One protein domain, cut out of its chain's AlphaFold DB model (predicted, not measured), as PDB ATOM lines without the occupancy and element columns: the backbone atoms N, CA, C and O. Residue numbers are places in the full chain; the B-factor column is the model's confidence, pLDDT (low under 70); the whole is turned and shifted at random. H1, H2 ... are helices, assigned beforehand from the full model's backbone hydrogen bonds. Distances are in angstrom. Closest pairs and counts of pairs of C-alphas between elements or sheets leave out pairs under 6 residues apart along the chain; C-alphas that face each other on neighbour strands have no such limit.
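AT A GLANCE: This is residues 211 to 256 and 320 to 413 of the 426 residues of the protein "PMT_2 domain-containing protein" of Clostridium beijerinckii (UniProt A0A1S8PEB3). Four helices, H4 to H7, make an up-and-down bundle, each running against the one before, with H5 packed between H4 and H7; H1, H2 and H3 cluster at one end, H1 crossing H3. H8 lies near that end, touching no helix. The 140 printed residues include eight named helices, H1 to H8 in order, and no named strand: all helix. The whole is compact, radius of gyration of the C-alphas 16.2 A, spanning 49 by 31 by 27 A.

IN THESE COORDINATES: Find C-alpha 212 at (197.481, 196.123, 174.803); from there H1 runs to residue 225. H2 is 227 to 233, H3 241 to 254, H4 320 to 334, H5 338 to 351, H6 353 to 368, 25.6 A long, and H7 372 to 394, 31.3 A. H8, residues 402 to 412, ends at (210.796, 202.995, 163.755).

HOW THE PARTS SIT: Look first at C-alphas Ala 220 and Leu 247, 4.3 A apart: here H1 touches H3, about perpendicular at 80 degrees. H2 touches residues 392 to 394 alone of H7, closest C-alphas Ser 228 and Phe 393, 4.4 A. H3 touches H5 with residues 241 to 243 alone, closest C-alphas Val 242 and Met 351, 4.8 A. H4 and H5 form a hairpin, closest C-alphas Ser 329 and Ser 341, 4.5 A; so do H5 and H6, Val 349 and Gly 355, 4.2 A. H7 touches H5 at a shallow tilt of 32 degrees, closest C-alphas Val 339 and Ala 378, 4.6 A. In H1, H4, H5 and H8 every O i to N i+4 pair is within hydrogen-bond range; H3 has 9 of 10, H7 17 of 19, H6 6 of 12, H2 1 of 3, with 3 of 4 O i to N i+3.

THE WHOLE: Residues 257 to 319 are cut out, C-alphas 256 and 320 standing 26.2 A apart. Of the links printed whole, none is long. No printed residue is under 70 in pLDDT.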
ATOM      1  N   ASN A 211     198.661 193.995 178.300       85.62
ATOM      2  CA  ASN A 211     198.591 195.449 178.454       85.62
ATOM      3  C   ASN A 211     197.965 196.169 177.243       85.62
ATOM      4  O   ASN A 211     197.335 197.213 177.421       85.62
ATOM      5  N   ASP A 212     198.060 195.585 176.044       89.88
ATOM      6  CA  ASP A 212     197.481 196.123 174.803       89.88
ATOM      7  C   ASP A 212     195.959 196.299 174.881       89.88
ATOM      8  O   ASP A 212     195.410 197.207 174.266       89.88
ATOM      9  N   ILE A 213     195.259 195.493 175.691       93.94
ATOM     10  CA  ILE A 213     193.806 195.629 175.879       93.94
ATOM     11  C   ILE A 213     193.435 197.013 176.427       93.94
ATOM     12  O   ILE A 213     192.382 197.548 176.076       93.94
ATOM     13  N   ASN A 214     194.299 197.631 177.236       92.88
ATOM     14  CA  ASN A 214     194.060 198.984 177.739       92.88
ATOM     15  C   ASN A 214     194.193 200.031 176.625       92.88
ATOM     16  O   ASN A 214     193.412 200.983 176.591       92.88
ATOM     17  N   LEU A 215     195.137 199.840 175.696       95.25
ATOM     18  CA  LEU A 215     195.251 200.674 174.498       95.25
ATOM     19  C   LEU A 215     194.017 200.492 173.612       95.25
ATOM     20  O   LEU A 215     193.383 201.475 173.250       95.25
ATOM     21  N   PHE A 216     193.592 199.251 173.363       97.25
ATOM     22  CA  PHE A 216     192.393 198.970 172.566       97.25
ATOM     23  C   PHE A 216     191.126 199.562 173.182       97.25
ATOM     24  O   PHE A 216     190.287 200.085 172.452       97.25
ATOM     25  N   LYS A 217     190.992 199.538 174.514       96.69
ATOM     26  CA  LYS A 217     189.893 200.210 175.215       96.69
ATOM     27  C   LYS A 217     189.939 201.726 175.006       96.69
ATOM     28  O   LYS A 217     188.934 202.301 174.601       96.69
ATOM     29  N   ASN A 218     191.098 202.360 175.208       97.06
ATOM     30  CA  ASN A 218     191.259 203.797 174.963       97.06
ATOM     31  C   ASN A 218     190.941 204.170 173.506       97.06
ATOM     32  O   ASN A 218     190.251 205.156 173.245       97.06
ATOM     33  N   TRP A 219     191.414 203.373 172.551       98.06
ATOM     34  CA  TRP A 219     191.151 203.591 171.136       98.06
ATOM     35  C   TRP A 219     189.672 203.402 170.802       98.06
ATOM     36  O   TRP A 219     189.123 204.192 170.045       98.06
ATOM     37  N   ALA A 220     189.000 202.410 171.387       98.31
ATOM     38  CA  ALA A 220     187.563 202.213 171.215       98.31
ATOM     39  C   ALA A 220     186.746 203.394 171.754       98.31
ATOM     40  O   ALA A 220     185.855 203.880 171.059       98.31
ATOM     41  N   GLU A 221     187.079 203.904 172.943       97.50
ATOM     42  CA  GLU A 221     186.451 205.102 173.519       97.50
ATOM     43  C   GLU A 221     186.697 206.341 172.645       97.50
ATOM     44  O   GLU A 221     185.763 207.076 172.326       97.50
ATOM     45  N   THR A 222     187.933 206.533 172.176       97.69
ATOM     46  CA  THR A 222     188.300 207.662 171.307       97.69
ATOM     47  C   THR A 222     187.578 207.585 169.958       97.69
ATOM     48  O   THR A 222     186.972 208.557 169.513       97.69
ATOM     49  N   ALA A 223     187.581 206.415 169.318       97.81
ATOM     50  CA  ALA A 223     186.937 206.187 168.028       97.81
ATOM     51  C   ALA A 223     185.405 206.287 168.107       97.81
ATOM     52  O   ALA A 223     184.765 206.692 167.136       97.81
ATOM     53  N   ALA A 224     184.804 205.961 169.258       97.44
ATOM     54  CA  ALA A 224     183.371 206.131 169.483       97.44
ATOM     55  C   ALA A 224     182.938 207.607 169.436       97.44
ATOM     56  O   ALA A 224     181.827 207.884 168.972       97.44
ATOM     57  N   ASN A 225     183.822 208.529 169.841       95.69
ATOM     58  CA  ASN A 225     183.590 209.977 169.818       95.69
ATOM     59  C   ASN A 225     183.818 210.612 168.434       95.69
ATOM     60  O   ASN A 225     183.334 211.713 168.181       95.69
ATOM     61  N   GLY A 226     184.498 209.920 167.516       95.31
ATOM     62  CA  GLY A 226     184.645 210.345 166.123       95.31
ATOM     63  C   GLY A 226     185.957 209.891 165.483       95.31
ATOM     64  O   GLY A 226     187.020 209.948 166.092       95.31
ATOM     65  N   PHE A 227     185.897 209.475 164.214       96.62
ATOM     66  CA  PHE A 227     187.076 208.994 163.481       96.62
ATOM     67  C   PHE A 227     188.018 210.120 163.030       96.62
ATOM     68  O   PHE A 227     189.228 209.925 162.986       96.62
ATOM     69  N   SER A 228     187.488 211.311 162.754       95.00
ATOM     70  CA  SER A 228     188.248 212.426 162.171       95.00
ATOM     71  C   SER A 228     189.283 213.053 163.099       95.00
ATOM     72  O   SER A 228     190.127 213.803 162.630       95.00
ATOM     73  N   GLN A 229     189.210 212.789 164.403       91.19
ATOM     74  CA  GLN A 229     190.186 213.251 165.397       91.19
ATOM     75  C   GLN A 229     190.856 212.079 166.124       91.19
ATOM     76  O   GLN A 229     191.527 212.273 167.136       91.19
ATOM     77  N   PHE A 230     190.665 210.851 165.631       96.38
ATOM     78  CA  PHE A 230     191.135 209.653 166.315       96.38
ATOM     79  C   PHE A 230     192.655 209.667 166.504       96.38
ATOM     80  O   PHE A 230     193.118 209.578 167.635       96.38
ATOM     81  N   TYR A 231     193.428 209.837 165.426       94.81
ATOM     82  CA  TYR A 231     194.895 209.778 165.492       94.81
ATOM     83  C   TYR A 231     195.525 210.965 166.237       94.81
ATOM     84  O   TYR A 231     196.648 210.845 166.721       94.81
ATOM     85  N   ALA A 232     194.790 212.069 166.403       91.94
ATOM     86  CA  ALA A 232     195.213 213.206 167.217       91.94
ATOM     87  C   ALA A 232     195.028 212.966 168.729       91.94
ATOM     88  O   ALA A 232     195.822 213.459 169.527       91.94
ATOM     89  N   ASN A 233     193.996 212.211 169.120       93.94
ATOM     90  CA  ASN A 233     193.573 212.076 170.520       93.94
ATOM     91  C   ASN A 233     193.873 210.699 171.134       93.94
ATOM     92  O   ASN A 233     193.942 210.566 172.356       93.94
ATOM     93  N   ALA A 234     194.022 209.661 170.310       93.94
ATOM     94  CA  ALA A 234     194.234 208.299 170.776       93.94
ATOM     95  C   ALA A 234     195.647 208.122 171.344       93.94
ATOM     96  O   ALA A 234     196.652 208.525 170.750       93.94
ATOM     97  N   ARG A 235     195.744 207.458 172.498       91.94
ATOM     98  CA  ARG A 235     197.031 207.203 173.145       91.94
ATOM     99  C   ARG A 235     197.832 206.184 172.340       91.94
ATOM    100  O   ARG A 235     197.423 205.033 172.259       91.94
ATOM    101  N   GLN A 236     199.003 206.582 171.837       90.31
ATOM    102  CA  GLN A 236     199.957 205.677 171.173       90.31
ATOM    103  C   GLN A 236     199.309 204.845 170.050       90.31
ATOM    104  O   GLN A 236     199.579 203.659 169.930       90.31
ATOM    105  N   ALA A 237     198.420 205.449 169.254       92.12
ATOM    106  CA  ALA A 237     197.770 204.748 168.153       92.12
ATOM    107  C   ALA A 237     198.771 204.413 167.036       92.12
ATOM    108  O   ALA A 237     199.246 205.301 166.328       92.12
ATOM    109  N   ASP A 238     199.048 203.125 166.876       92.25
ATOM    110  CA  ASP A 238     199.957 202.538 165.887       92.25
ATOM    111  C   ASP A 238     199.230 201.605 164.894       92.25
ATOM    112  O   ASP A 238     199.825 201.133 163.923       92.25
ATOM    113  N   TYR A 239     197.923 201.374 165.083       94.44
ATOM    114  CA  TYR A 239     197.099 200.576 164.173       94.44
ATOM    115  C   TYR A 239     196.508 201.422 163.037       94.44
ATOM    116  O   TYR A 239     195.970 202.508 163.283       94.44
ATOM    117  N   PRO A 240     196.521 200.917 161.790       95.62
ATOM    118  CA  PRO A 240     195.837 201.571 160.692       95.62
ATOM    119  C   PRO A 240     194.298 201.398 160.763       95.62
ATOM    120  O   PRO A 240     193.773 200.638 161.586       95.62
ATOM    121  N   PRO A 241     193.541 202.128 159.920       97.44
ATOM    122  CA  PRO A 241     192.124 202.412 160.172       97.44
ATOM    123  C   PRO A 241     191.145 201.234 160.255       97.44
ATOM    124  O   PRO A 241     190.092 201.379 160.874       97.44
ATOM    125  N   VAL A 242     191.427 200.077 159.640       98.38
ATOM    126  CA  VAL A 242     190.437 198.979 159.561       98.38
ATOM    127  C   VAL A 242     190.061 198.472 160.948       98.38
ATOM    128  O   VAL A 242     188.877 198.288 161.232       98.38
ATOM    129  N   TYR A 243     191.045 198.298 161.831       97.94
ATOM    130  CA  TYR A 243     190.758 197.869 163.197       97.94
ATOM    131  C   TYR A 243     190.031 198.957 163.996       97.94
ATOM    132  O   TYR A 243     189.157 198.660 164.809       97.94
ATOM    133  N   ILE A 244     190.320 200.228 163.712       98.31
ATOM    134  CA  ILE A 244     189.729 201.361 164.426       98.31
ATOM    135  C   ILE A 244     188.221 201.470 164.174       98.31
ATOM    136  O   ILE A 244     187.473 201.800 165.093       98.31
ATOM    137  N   TYR A 245     187.734 201.102 162.984       98.50
ATOM    138  CA  TYR A 245     186.289 200.981 162.750       98.50
ATOM    139  C   TYR A 245     185.636 199.933 163.658       98.50
ATOM    140  O   TYR A 245     184.558 200.176 164.205       98.50
ATOM    141  N   ILE A 246     186.287 198.781 163.842       98.38
ATOM    142  CA  ILE A 246     185.797 197.710 164.722       98.38
ATOM    143  C   ILE A 246     185.752 198.219 166.167       98.38
ATOM    144  O   ILE A 246     184.727 198.083 166.838       98.38
ATOM    145  N   LEU A 247     186.822 198.875 166.615       98.56
ATOM    146  CA  LEU A 247     186.906 199.465 167.948       98.56
ATOM    147  C   LEU A 247     185.872 200.571 168.180       98.56
ATOM    148  O   LEU A 247     185.240 200.581 169.230       98.56
ATOM    149  N   GLY A 248     185.626 201.451 167.208       98.31
ATOM    150  CA  GLY A 248     184.607 202.499 167.327       98.31
ATOM    151  C   GLY A 248     183.193 201.935 167.500       98.31
ATOM    152  O   GLY A 248     182.413 202.450 168.302       98.31
ATOM    153  N   CYS A 249     182.866 200.836 166.812       98.31
ATOM    154  CA  CYS A 249     181.614 200.108 167.037       98.31
ATOM    155  C   CYS A 249     181.545 199.527 168.455       98.31
ATOM    156  O   CYS A 249     180.522 199.665 169.124       98.31
ATOM    157  N   ILE A 250     182.632 198.915 168.930       98.38
ATOM    158  CA  ILE A 250     182.700 198.343 170.281       98.38
ATOM    159  C   ILE A 250     182.560 199.429 171.344       98.38
ATOM    160  O   ILE A 250     181.775 199.249 172.269       98.38
ATOM    161  N   GLY A 251     183.242 200.566 171.194       98.00
ATOM    162  CA  GLY A 251     183.147 201.678 172.138       98.00
ATOM    163  C   GLY A 251     181.727 202.227 172.242       98.00
ATOM    164  O   GLY A 251     181.219 202.418 173.344       98.00
ATOM    165  N   LYS A 252     181.018 202.365 171.113       97.69
ATOM    166  CA  LYS A 252     179.595 202.750 171.120       97.69
ATOM    167  C   LYS A 252     178.712 201.726 171.834       97.69
ATOM    168  O   LYS A 252     177.842 202.119 172.605       97.69
ATOM    169  N   ILE A 253     178.930 200.431 171.598       97.75
ATOM    170  CA  ILE A 253     178.168 199.359 172.260       97.75
ATOM    171  C   ILE A 253     178.456 199.346 173.765       97.75
ATOM    172  O   ILE A 253     177.530 199.252 174.565       97.75
ATOM    173  N   ALA A 254     179.719 199.469 174.163       95.56
ATOM    174  CA  ALA A 254     180.142 199.397 175.557       95.56
ATOM    175  C   ALA A 254     179.781 200.650 176.382       95.56
ATOM    176  O   ALA A 254     179.733 200.578 177.612       95.56
ATOM    177  N   ASN A 255     179.474 201.775 175.725       93.31
ATOM    178  CA  ASN A 255     178.900 202.961 176.369       93.31
ATOM    179  C   ASN A 255     177.435 202.763 176.800       93.31
ATOM    180  O   ASN A 255     176.920 203.533 177.606       93.31
ATOM    181  N   ILE A 256     176.754 201.723 176.310       94.81
ATOM    182  CA  ILE A 256     175.432 201.338 176.811       94.81
ATOM    183  C   ILE A 256     175.617 200.683 178.186       94.81
ATOM    184  O   ILE A 256     176.351 199.704 178.319       94.81
ATOM    185  N   SER A 320     193.950 187.129 164.747       98.06
ATOM    186  CA  SER A 320     192.848 186.360 164.154       98.06
ATOM    187  C   SER A 320     192.129 187.103 163.021       98.06
ATOM    188  O   SER A 320     191.856 186.520 161.971       98.06
ATOM    189  N   LEU A 321     191.834 188.400 163.199       98.19
ATOM    190  CA  LEU A 321     191.167 189.226 162.180       98.19
ATOM    191  C   LEU A 321     192.078 189.439 160.970       98.19
ATOM    192  O   LEU A 321     191.652 189.270 159.826       98.19
ATOM    193  N   PHE A 322     193.347 189.761 161.232       97.88
ATOM    194  CA  PHE A 322     194.366 189.897 160.198       97.88
ATOM    195  C   PHE A 322     194.531 188.597 159.396       97.88
ATOM    196  O   PHE A 322     194.480 188.606 158.165       97.88
ATOM    197  N   THR A 323     194.646 187.465 160.089       97.56
ATOM    198  CA  THR A 323     194.798 186.136 159.484       97.56
ATOM    199  C   THR A 323     193.602 185.788 158.603       97.56
ATOM    200  O   THR A 323     193.789 185.331 157.475       97.56
ATOM    201  N   LEU A 324     192.376 186.059 159.061       98.38
ATOM    202  CA  LEU A 324     191.171 185.825 158.266       98.38
ATOM    203  C   LEU A 324     191.185 186.626 156.954       98.38
ATOM    204  O   LEU A 324     190.876 186.067 155.900       98.38
ATOM    205  N   LEU A 325     191.580 187.906 156.994       98.19
ATOM    206  CA  LEU A 325     191.701 188.739 155.791       98.19
ATOM    207  C   LEU A 325     192.707 188.150 154.793       98.19
ATOM    208  O   LEU A 325     192.407 188.084 153.600       98.19
ATOM    209  N   ILE A 326     193.857 187.664 155.272       98.06
ATOM    210  CA  ILE A 326     194.876 187.017 154.431       98.06
ATOM    211  C   ILE A 326     194.371 185.691 153.840       98.06
ATOM    212  O   ILE A 326     194.556 185.421 152.653       98.06
ATOM    213  N   VAL A 327     193.690 184.857 154.629       97.25
ATOM    214  CA  VAL A 327     193.119 183.593 154.132       97.25
ATOM    215  C   VAL A 327     192.089 183.861 153.032       97.25
ATOM    216  O   VAL A 327     192.113 183.206 151.986       97.25
ATOM    217  N   ILE A 328     191.212 184.851 153.228       97.81
ATOM    218  CA  ILE A 328     190.219 185.247 152.225       97.81
ATOM    219  C   ILE A 328     190.906 185.836 150.985       97.81
ATOM    220  O   ILE A 328     190.523 185.486 149.865       97.81
ATOM    221  N   SER A 329     191.920 186.694 151.144       97.75
ATOM    222  CA  SER A 329     192.608 187.328 150.012       97.75
ATOM    223  C   SER A 329     193.304 186.302 149.115       97.75
ATOM    224  O   SER A 329     193.138 186.354 147.891       97.75
ATOM    225  N   ILE A 330     193.995 185.321 149.706       96.62
ATOM    226  CA  ILE A 330     194.659 184.221 148.992       96.62
ATOM    227  C   ILE A 330     193.626 183.305 148.330       96.62
ATOM    228  O   ILE A 330     193.790 182.921 147.172       96.62
ATOM    229  N   TYR A 331     192.532 182.982 149.021       96.31
ATOM    230  CA  TYR A 331     191.470 182.166 148.437       96.31
ATOM    231  C   TYR A 331     190.823 182.846 147.219       96.31
ATOM    232  O   TYR A 331     190.643 182.218 146.176       96.31
ATOM    233  N   LEU A 332     190.522 184.145 147.301       97.50
ATOM    234  CA  LEU A 332     189.992 184.908 146.166       97.50
ATOM    235  C   LEU A 332     190.993 184.985 145.010       97.50
ATOM    236  O   LEU A 332     190.583 184.921 143.849       97.50
ATOM    237  N   LEU A 333     192.290 185.089 145.316       97.06
ATOM    238  CA  LEU A 333     193.353 185.059 144.315       97.06
ATOM    239  C   LEU A 333     193.362 183.725 143.561       97.06
ATOM    240  O   LEU A 333     193.381 183.717 142.330       97.06
ATOM    241  N   TYR A 334     193.270 182.612 144.295       94.69
ATOM    242  CA  TYR A 334     193.170 181.264 143.733       94.69
ATOM    243  C   TYR A 334     191.936 181.105 142.830       94.69
ATOM    244  O   TYR A 334     192.035 180.588 141.717       94.69
ATOM    245  N   GLU A 335     190.785 181.637 143.251       96.06
ATOM    246  CA  GLU A 335     189.550 181.657 142.453       96.06
ATOM    247  C   GLU A 335     189.606 182.651 141.272       96.06
ATOM    248  O   GLU A 335     188.595 182.884 140.608       96.06
ATOM    249  N   LYS A 336     190.775 183.254 140.996       96.56
ATOM    250  CA  LYS A 336     191.016 184.237 139.926       96.56
ATOM    251  C   LYS A 336     190.172 185.511 140.059       96.56
ATOM    252  O   LYS A 336     189.964 186.238 139.086       96.56
ATOM    253  N   LYS A 337     189.699 185.819 141.269       97.75
ATOM    254  CA  LYS A 337     188.945 187.038 141.602       97.75
ATOM    255  C   LYS A 337     189.906 188.150 142.018       97.75
ATOM    256  O   LYS A 337     189.913 188.585 143.166       97.75
ATOM    257  N   TYR A 338     190.724 188.603 141.072       97.69
ATOM    258  CA  TYR A 338     191.856 189.505 141.325       97.69
ATOM    259  C   TYR A 338     191.469 190.823 141.999       97.69
ATOM    260  O   TYR A 338     192.147 191.249 142.925       97.69
ATOM    261  N   VAL A 339     190.354 191.426 141.581       98.31
ATOM    262  CA  VAL A 339     189.831 192.669 142.168       98.31
ATOM    263  C   VAL A 339     189.426 192.456 143.626       98.31
ATOM    264  O   VAL A 339     189.866 193.178 144.508       98.31
ATOM    265  N   SER A 340     188.626 191.429 143.918       98.50
ATOM    266  CA  SER A 340     188.218 191.148 145.300       98.50
ATOM    267  C   SER A 340     189.406 190.743 146.178       98.50
ATOM    268  O   SER A 340     189.455 191.103 147.349       98.50
ATOM    269  N   SER A 341     190.373 190.016 145.614       98.31
ATOM    270  CA  SER A 341     191.618 189.676 146.301       98.31
ATOM    271  C   SER A 341     192.429 190.927 146.649       98.31
ATOM    272  O   SER A 341     192.860 191.062 147.793       98.31
ATOM    273  N   SER A 342     192.578 191.873 145.714       98.31
ATOM    274  CA  SER A 342     193.325 193.111 145.957       98.31
ATOM    275  C   SER A 342     192.659 194.012 146.993       98.31
ATOM    276  O   SER A 342     193.363 194.583 147.821       98.31
ATOM    277  N   VAL A 343     191.321 194.066 147.027       98.69
ATOM    278  CA  VAL A 343     190.567 194.729 148.106       98.69
ATOM    279  C   VAL A 343     190.910 194.108 149.463       98.69
ATOM    280  O   VAL A 343     191.244 194.826 150.397       98.69
ATOM    281  N   MET A 344     190.894 192.776 149.583       98.50
ATOM    282  CA  MET A 344     191.194 192.100 150.855       98.50
ATOM    283  C   MET A 344     192.659 192.261 151.288       98.50
ATOM    284  O   MET A 344     192.921 192.410 152.478       98.50
ATOM    285  N   PHE A 345     193.608 192.291 150.345       98.44
ATOM    286  CA  PHE A 345     195.005 192.632 150.643       98.44
ATOM    287  C   PHE A 345     195.173 194.093 151.081       98.44
ATOM    288  O   PHE A 345     195.917 194.365 152.016       98.44
ATOM    289  N   ALA A 346     194.466 195.040 150.460       98.38
ATOM    290  CA  ALA A 346     194.478 196.429 150.916       98.38
ATOM    291  C   ALA A 346     193.906 196.548 152.339       98.38
ATOM    292  O   ALA A 346     194.503 197.197 153.194       98.38
ATOM    293  N   LEU A 347     192.800 195.853 152.627       98.62
ATOM    294  CA  LEU A 347     192.227 195.792 153.972       98.62
ATOM    295  C   LEU A 347     193.176 195.147 154.987       98.62
ATOM    296  O   LEU A 347     193.218 195.605 156.122       98.62
ATOM    297  N   SER A 348     193.956 194.125 154.617       98.06
ATOM    298  CA  SER A 348     194.912 193.510 155.550       98.06
ATOM    299  C   SER A 348     196.068 194.451 155.899       98.06
ATOM    300  O   SER A 348     196.449 194.522 157.064       98.06
ATOM    301  N   VAL A 349     196.571 195.226 154.932       97.19
ATOM    302  CA  VAL A 349     197.582 196.276 155.160       97.19
ATOM    303  C   VAL A 349     197.036 197.377 156.068       97.19
ATOM    304  O   VAL A 349     197.727 197.829 156.979       97.19
ATOM    305  N   LEU A 350     195.781 197.782 155.852       97.69
ATOM    306  CA  LEU A 350     195.097 198.792 156.665       97.69
ATOM    307  C   LEU A 350     194.573 198.249 158.005       97.69
ATOM    308  O   LEU A 350     194.085 199.022 158.826       97.69
ATOM    309  N   MET A 351     194.650 196.937 158.228       96.62
ATOM    310  CA  MET A 351     194.388 196.293 159.516       96.62
ATOM    311  C   MET A 351     195.659 196.255 160.362       96.62
ATOM    312  O   MET A 351     195.613 196.559 161.550       96.62
ATOM    313  N   LYS A 352     196.780 195.864 159.747       94.62
ATOM    314  CA  LYS A 352     198.088 195.727 160.387       94.62
ATOM    315  C   LYS A 352     199.204 195.962 159.349       94.62
ATOM    316  O   LYS A 352     199.138 195.364 158.269       94.62
ATOM    317  N   PRO A 353     200.262 196.744 159.652       90.69
ATOM    318  CA  PRO A 353     201.403 196.952 158.743       90.69
ATOM    319  C   PRO A 353     202.028 195.670 158.186       90.69
ATOM    320  O   PRO A 353     202.464 195.625 157.034       90.69
ATOM    321  N   GLN A 354     201.986 194.594 158.971       92.12
ATOM    322  CA  GLN A 354     202.444 193.253 158.618       92.12
ATOM    323  C   GLN A 354     201.775 192.705 157.339       92.12
ATOM    324  O   GLN A 354     202.336 191.830 156.681       92.12
ATOM    325  N   GLY A 355     200.615 193.236 156.926       92.56
ATOM    326  CA  GLY A 355     199.938 192.864 155.678       92.56
ATOM    327  C   GLY A 355     200.767 193.082 154.415       92.56
ATOM    328  O   GLY A 355     200.604 192.336 153.448       92.56
ATOM    329  N   ILE A 356     201.705 194.037 154.439       93.31
ATOM    330  CA  ILE A 356     202.577 194.352 153.297       93.31
ATOM    331  C   ILE A 356     203.402 193.130 152.868       93.31
ATOM    332  O   ILE A 356     203.626 192.930 151.674       93.31
ATOM    333  N   ILE A 357     203.767 192.259 153.817       94.81
ATOM    334  CA  ILE A 357     204.563 191.044 153.576       94.81
ATOM    335  C   ILE A 357     203.886 190.110 152.559       94.81
ATOM    336  O   ILE A 357     204.566 189.384 151.837       94.81
ATOM    337  N   PHE A 358     202.554 190.151 152.447       95.25
ATOM    338  CA  PHE A 358     201.807 189.282 151.538       95.25
ATOM    339  C   PHE A 358     201.513 189.907 150.163       95.25
ATOM    340  O   PHE A 358     201.087 189.192 149.254       95.25
ATOM    341  N   ILE A 359     201.779 191.204 149.956       94.00
ATOM    342  CA  ILE A 359     201.581 191.879 148.658       94.00
ATOM    343  C   ILE A 359     202.359 191.207 147.508       94.00
ATOM    344  O   ILE A 359     201.775 191.069 146.426       94.00
ATOM    345  N   PRO A 360     203.614 190.732 147.685       96.94
ATOM    346  CA  PRO A 360     204.340 190.034 146.625       96.94
ATOM    347  C   PRO A 360     203.572 188.846 146.030       96.94
ATOM    348  O   PRO A 360     203.665 188.608 144.828       96.94
ATOM    349  N   VAL A 361     202.755 188.144 146.824       96.81
ATOM    350  CA  VAL A 361     201.934 187.018 146.347       96.81
ATOM    351  C   VAL A 361     200.925 187.480 145.291       96.81
ATOM    352  O   VAL A 361     200.826 186.876 144.222       96.81
ATOM    353  N   LEU A 362     200.210 188.580 145.554       96.81
ATOM    354  CA  LEU A 362     199.286 189.185 144.589       96.81
ATOM    355  C   LEU A 362     200.039 189.708 143.361       96.81
ATOM    356  O   LEU A 362     199.626 189.458 142.228       96.81
ATOM    357  N   PHE A 363     201.143 190.421 143.585       97.25
ATOM    358  CA  PHE A 363     201.931 191.032 142.521       97.25
ATOM    359  C   PHE A 363     202.450 189.989 141.524       97.25
ATOM    360  O   PHE A 363     202.182 190.099 140.325       97.25
ATOM    361  N   PHE A 364     203.132 188.944 142.003       97.50
ATOM    362  CA  PHE A 364     203.687 187.912 141.130       97.50
ATOM    363  C   PHE A 364     202.600 187.146 140.376       97.50
ATOM    364  O   PHE A 364     202.791 186.826 139.204       97.50
ATOM    365  N   GLU A 365     201.438 186.907 140.987       97.06
ATOM    366  CA  GLU A 365     200.311 186.269 140.301       97.06
ATOM    367  C   GLU A 365     199.740 187.148 139.174       97.06
ATOM    368  O   GLU A 365     199.461 186.646 138.081       97.06
ATOM    369  N   LEU A 366     199.613 188.463 139.387       96.50
ATOM    370  CA  LEU A 366     199.167 189.401 138.350       96.50
ATOM    371  C   LEU A 366     200.178 189.513 137.198       96.50
ATOM    372  O   LEU A 366     199.782 189.524 136.030       96.50
ATOM    373  N   VAL A 367     201.477 189.544 137.512       96.75
ATOM    374  CA  VAL A 367     202.557 189.559 136.511       96.75
ATOM    375  C   VAL A 367     202.574 188.256 135.708       96.75
ATOM    376  O   VAL A 367     202.620 188.290 134.476       96.75
ATOM    377  N   ARG A 368     202.456 187.102 136.379       96.31
ATOM    378  CA  ARG A 368     202.433 185.770 135.751       96.31
ATOM    379  C   ARG A 368     201.326 185.637 134.708       96.31
ATOM    380  O   ARG A 368     201.526 184.990 133.683       96.31
ATOM    381  N   GLN A 369     200.171 186.258 134.939       94.12
ATOM    382  CA  GLN A 369     199.059 186.232 133.987       94.12
ATOM    383  C   GLN A 369     199.331 186.995 132.692       94.12
ATOM    384  O   GLN A 369     198.641 186.732 131.706       94.12
ATOM    385  N   ARG A 370     200.270 187.954 132.693       92.81
ATOM    386  CA  ARG A 370     200.574 188.844 131.558       92.81
ATOM    387  C   ARG A 370     199.339 189.573 131.001       92.81
ATOM    388  O   ARG A 370     199.248 189.851 129.809       92.81
ATOM    389  N   LYS A 371     198.365 189.882 131.864       95.50
ATOM    390  CA  LYS A 371     197.115 190.579 131.510       95.50
ATOM    391  C   LYS A 371     197.071 191.949 132.171       95.50
ATOM    392  O   LYS A 371     196.579 192.077 133.291       95.50
ATOM    393  N   ILE A 372     197.519 192.980 131.450       95.94
ATOM    394  CA  ILE A 372     197.606 194.353 131.975       95.94
ATOM    395  C   ILE A 372     196.271 194.870 132.529       95.94
ATOM    396  O   ILE A 372     196.242 195.526 133.562       95.94
ATOM    397  N   ARG A 373     195.145 194.488 131.916       96.44
ATOM    398  CA  ARG A 373     193.807 194.856 132.396       96.44
ATOM    399  C   ARG A 373     193.535 194.363 133.823       96.44
ATOM    400  O   ARG A 373     193.031 195.122 134.639       96.44
ATOM    401  N   ASN A 374     193.886 193.111 134.131       96.00
ATOM    402  CA  ASN A 374     193.698 192.553 135.474       96.00
ATOM    403  C   ASN A 374     194.598 193.261 136.491       96.00
ATOM    404  O   ASN A 374     194.162 193.518 137.609       96.00
ATOM    405  N   PHE A 375     195.822 193.600 136.080       97.06
ATOM    406  CA  PHE A 375     196.759 194.366 136.894       97.06
ATOM    407  C   PHE A 375     196.195 195.753 137.233       97.06
ATOM    408  O   PHE A 375     196.117 196.110 138.404       97.06
ATOM    409  N   ILE A 376     195.726 196.497 136.222       97.88
ATOM    410  CA  ILE A 376     195.138 197.832 136.400       97.88
ATOM    411  C   ILE A 376     193.903 197.760 137.300       97.88
ATOM    412  O   ILE A 376     193.812 198.522 138.255       97.88
ATOM    413  N   TYR A 377     192.970 196.833 137.057       98.19
ATOM    414  CA  TYR A 377     191.770 196.721 137.892       98.19
ATOM    415  C   TYR A 377     192.090 196.351 139.340       98.19
ATOM    416  O   TYR A 377     191.480 196.904 140.253       98.19
ATOM    417  N   ALA A 378     193.053 195.457 139.569       97.94
ATOM    418  CA  ALA A 378     193.491 195.117 140.917       97.94
ATOM    419  C   ALA A 378     194.140 196.322 141.623       97.94
ATOM    420  O   ALA A 378     193.815 196.582 142.783       97.94
ATOM    421  N   ALA A 379     194.998 197.072 140.920       97.88
ATOM    422  CA  ALA A 379     195.661 198.266 141.441       97.88
ATOM    423  C   ALA A 379     194.661 199.386 141.762       97.88
ATOM    424  O   ALA A 379     194.666 199.908 142.874       97.88
ATOM    425  N   VAL A 380     193.750 199.699 140.833       98.50
ATOM    426  CA  VAL A 380     192.688 200.696 141.039       98.50
ATOM    427  C   VAL A 380     191.808 200.301 142.220       98.50
ATOM    428  O   VAL A 380     191.526 201.139 143.067       98.50
ATOM    429  N   ALA A 381     191.416 199.030 142.331       98.56
ATOM    430  CA  ALA A 381     190.601 198.569 143.450       98.56
ATOM    431  C   ALA A 381     191.333 198.656 144.797       98.56
ATOM    432  O   ALA A 381     190.723 199.048 145.791       98.56
ATOM    433  N   ALA A 382     192.632 198.347 144.841       98.25
ATOM    434  CA  ALA A 382     193.437 198.490 146.052       98.25
ATOM    435  C   ALA A 382     193.564 199.965 146.469       98.25
ATOM    436  O   ALA A 382     193.282 200.297 147.618       98.25
ATOM    437  N   VAL A 383     193.904 200.856 145.531       98.06
ATOM    438  CA  VAL A 383     194.014 202.304 145.782       98.06
ATOM    439  C   VAL A 383     192.670 202.891 146.211       98.06
ATOM    440  O   VAL A 383     192.607 203.606 147.206       98.06
ATOM    441  N   ALA A 384     191.584 202.542 145.519       98.50
ATOM    442  CA  ALA A 384     190.240 202.976 145.887       98.50
ATOM    443  C   ALA A 384     189.861 202.493 147.294       98.50
ATOM    444  O   ALA A 384     189.323 203.270 148.076       98.50
ATOM    445  N   THR A 385     190.193 201.247 147.647       98.50
ATOM    446  CA  THR A 385     189.961 200.713 148.999       98.50
ATOM    447  C   THR A 385     190.727 201.513 150.044       98.50
ATOM    448  O   THR A 385     190.133 201.917 151.038       98.50
ATOM    449  N   VAL A 386     192.015 201.794 149.812       97.56
ATOM    450  CA  VAL A 386     192.825 202.621 150.718       97.56
ATOM    451  C   VAL A 386     192.184 203.987 150.911       97.56
ATOM    452  O   VAL A 386     191.893 204.350 152.045       97.56
ATOM    453  N   ILE A 387     191.889 204.701 149.823       96.50
ATOM    454  CA  ILE A 387     191.297 206.041 149.877       96.50
ATOM    455  C   ILE A 387     189.977 206.024 150.657       96.50
ATOM    456  O   ILE A 387     189.817 206.788 151.606       96.50
ATOM    457  N   VAL A 388     189.053 205.123 150.314       97.50
ATOM    458  CA  VAL A 388     187.742 205.027 150.977       97.50
ATOM    459  C   VAL A 388     187.886 204.785 152.478       97.50
ATOM    460  O   VAL A 388     187.188 205.410 153.273       97.50
ATOM    461  N   ILE A 389     188.804 203.905 152.875       98.00
ATOM    462  CA  ILE A 389     188.999 203.527 154.275       98.00
ATOM    463  C   ILE A 389     189.659 204.648 155.090       98.00
ATOM    464  O   ILE A 389     189.281 204.839 156.247       98.00
ATOM    465  N   ILE A 390     190.600 205.405 154.510       96.56
ATOM    466  CA  ILE A 390     191.320 206.475 155.223       96.56
ATOM    467  C   ILE A 390     190.560 207.809 155.270       96.56
ATOM    468  O   ILE A 390     190.866 208.634 156.131       96.56
ATOM    469  N   ILE A 391     189.589 208.047 154.375       95.31
ATOM    470  CA  ILE A 391     188.885 209.341 154.261       95.31
ATOM    471  C   ILE A 391     188.348 209.841 155.612       95.31
ATOM    472  O   ILE A 391     188.673 210.972 155.973       95.31
ATOM    473  N   PRO A 392     187.602 209.042 156.404       95.81
ATOM    474  CA  PRO A 392     187.036 209.522 157.667       95.81
ATOM    475  C   PRO A 392     188.077 209.949 158.703       95.81
ATOM    476  O   PRO A 392     187.757 210.749 159.575       95.81
ATOM    477  N   PHE A 393     189.306 209.449 158.586       95.94
ATOM    478  CA  PHE A 393     190.434 209.788 159.453       95.94
ATOM    479  C   PHE A 393     191.261 210.954 158.918       95.94
ATOM    480  O   PHE A 393     192.028 211.529 159.667       95.94
ATOM    481  N   SER A 394     191.100 211.325 157.644       93.69
ATOM    482  CA  SER A 394     191.944 212.329 156.981       93.69
ATOM    483  C   SER A 394     191.395 213.757 157.074       93.69
ATOM    484  O   SER A 394     192.089 214.694 156.702       93.69
ATOM    485  N   VAL A 395     190.151 213.943 157.534       87.81
ATOM    486  CA  VAL A 395     189.434 215.235 157.461       87.81
ATOM    487  C   VAL A 395     190.126 216.354 158.248       87.81
ATOM    488  O   VAL A 395     190.154 217.485 157.773       87.81
ATOM    489  N   ASN A 396     190.688 216.048 159.421       86.00
ATOM    490  CA  ASN A 396     191.375 217.032 160.268       86.00
ATOM    491  C   ASN A 396     192.895 216.821 160.312       86.00
ATOM    492  O   ASN A 396     193.582 217.446 161.118       86.00
ATOM    493  N   GLU A 397     193.419 215.928 159.473       86.50
ATOM    494  CA  GLU A 397     194.852 215.675 159.402       86.50
ATOM    495  C   GLU A 397     195.535 216.784 158.604       86.50
ATOM    496  O   GLU A 397     195.080 217.185 157.534       86.50
ATOM    497  N   GLN A 398     196.662 217.274 159.119       75.62
ATOM    498  CA  GLN A 398     197.369 218.407 158.513       75.62
ATOM    499  C   GLN A 398     198.068 218.035 157.196       75.62
ATOM    500  O   GLN A 398     198.344 218.911 156.379       75.62
ATOM    501  N   SER A 399     198.368 216.747 156.979       84.88
ATOM    502  CA  SER A 399     199.081 216.268 155.794       84.88
ATOM    503  C   SER A 399     198.320 215.152 155.073       84.88
ATOM    504  O   SER A 399     197.971 214.156 155.708       84.88
ATOM    505  N   PRO A 400     198.191 215.202 153.731       82.38
ATOM    506  CA  PRO A 400     197.697 214.077 152.929       82.38
ATOM    507  C   PRO A 400     198.541 212.801 153.067       82.38
ATOM    508  O   PRO A 400     198.078 211.710 152.740       82.38
ATOM    509  N   THR A 401     199.787 212.920 153.540       89.62
ATOM    510  CA  THR A 401     200.714 211.798 153.739       89.62
ATOM    511  C   THR A 401     200.726 211.253 155.168       89.62
ATOM    512  O   THR A 401     201.575 210.417 155.479       89.62
ATOM    513  N   TRP A 402     199.794 211.672 156.036       93.25
ATOM    514  CA  TRP A 402     199.729 211.241 157.442       93.25
ATOM    515  C   TRP A 402     199.802 209.715 157.599       93.25
ATOM    516  O   TRP A 402     200.501 209.219 158.478       93.25
ATOM    517  N   ILE A 403     199.160 208.967 156.695       93.69
ATOM    518  CA  ILE A 403     199.143 207.504 156.734       93.69
ATOM    519  C   ILE A 403     200.546 206.916 156.532       93.69
ATOM    520  O   ILE A 403     200.920 205.971 157.217       93.69
ATOM    521  N   PHE A 404     201.368 207.503 155.656       92.62
ATOM    522  CA  PHE A 404     202.761 207.085 155.480       92.62
ATOM    523  C   PHE A 404     203.588 207.388 156.728       92.62
ATOM    524  O   PHE A 404     204.376 206.546 157.151       92.62
ATOM    525  N   ASN A 405     203.370 208.552 157.348       91.81
ATOM    526  CA  ASN A 405     204.037 208.914 158.597       91.81
ATOM    527  C   ASN A 405     203.656 207.960 159.737       91.81
ATOM    528  O   ASN A 405     204.532 207.590 160.514       91.81
ATOM    529  N   LEU A 406     202.392 207.520 159.805       92.44
ATOM    530  CA  LEU A 406     201.945 206.497 160.751       92.44
ATOM    531  C   LEU A 406     202.756 205.208 160.567       92.44
ATOM    532  O   LEU A 406     203.408 204.766 161.507       92.44
ATOM    533  N   TYR A 407     202.794 204.655 159.350       92.12
ATOM    534  CA  TYR A 407     203.552 203.429 159.073       92.12
ATOM    535  C   TYR A 407     205.048 203.573 159.376       92.12
ATOM    536  O   TYR A 407     205.636 202.678 159.984       92.12
ATOM    537  N   LEU A 408     205.674 204.685 158.976       90.44
ATOM    538  CA  LEU A 408     207.092 204.937 159.245       90.44
ATOM    539  C   LEU A 408     207.374 205.008 160.747       90.44
ATOM    540  O   LEU A 408     208.332 204.393 161.212       90.44
ATOM    541  N   LYS A 409     206.513 205.699 161.504       88.81
ATOM    542  CA  LYS A 409     206.626 205.805 162.958       88.81
ATOM    543  C   LYS A 409     206.538 204.430 163.616       88.81
ATOM    544  O   LYS A 409     207.444 204.090 164.371       88.81
ATOM    545  N   THR A 410     205.528 203.629 163.272       86.69
ATOM    546  CA  THR A 410     205.339 202.273 163.816       86.69
ATOM    547  C   THR A 410     206.538 201.365 163.530       86.69
ATOM    548  O   THR A 410     206.980 200.625 164.401       86.69
ATOM    549  N   ILE A 411     207.118 201.437 162.327       83.56
ATOM    550  CA  ILE A 411     208.309 200.642 161.979       83.56
ATOM    551  C   ILE A 411     209.540 201.109 162.770       83.56
ATOM    552  O   ILE A 411     210.374 200.291 163.149       83.56
ATOM    553  N   SER A 412     209.661 202.413 163.026       83.69
ATOM    554  CA  SER A 412     210.796 202.995 163.755       83.69
ATOM    555  C   SER A 412     210.709 202.882 165.281       83.69
ATOM    556  O   SER A 412     211.684 203.187 165.963       83.69
ATOM    557  N   GLU A 413     209.562 202.459 165.824       79.38
ATOM    558  CA  GLU A 413     209.282 202.472 167.266       79.38
ATOM    559  C   GLU A 413     210.192 201.526 168.062       79.38
ATOM    560  O   GLU A 413     210.614 201.855 169.171       79.38
TER     561      GLU A 413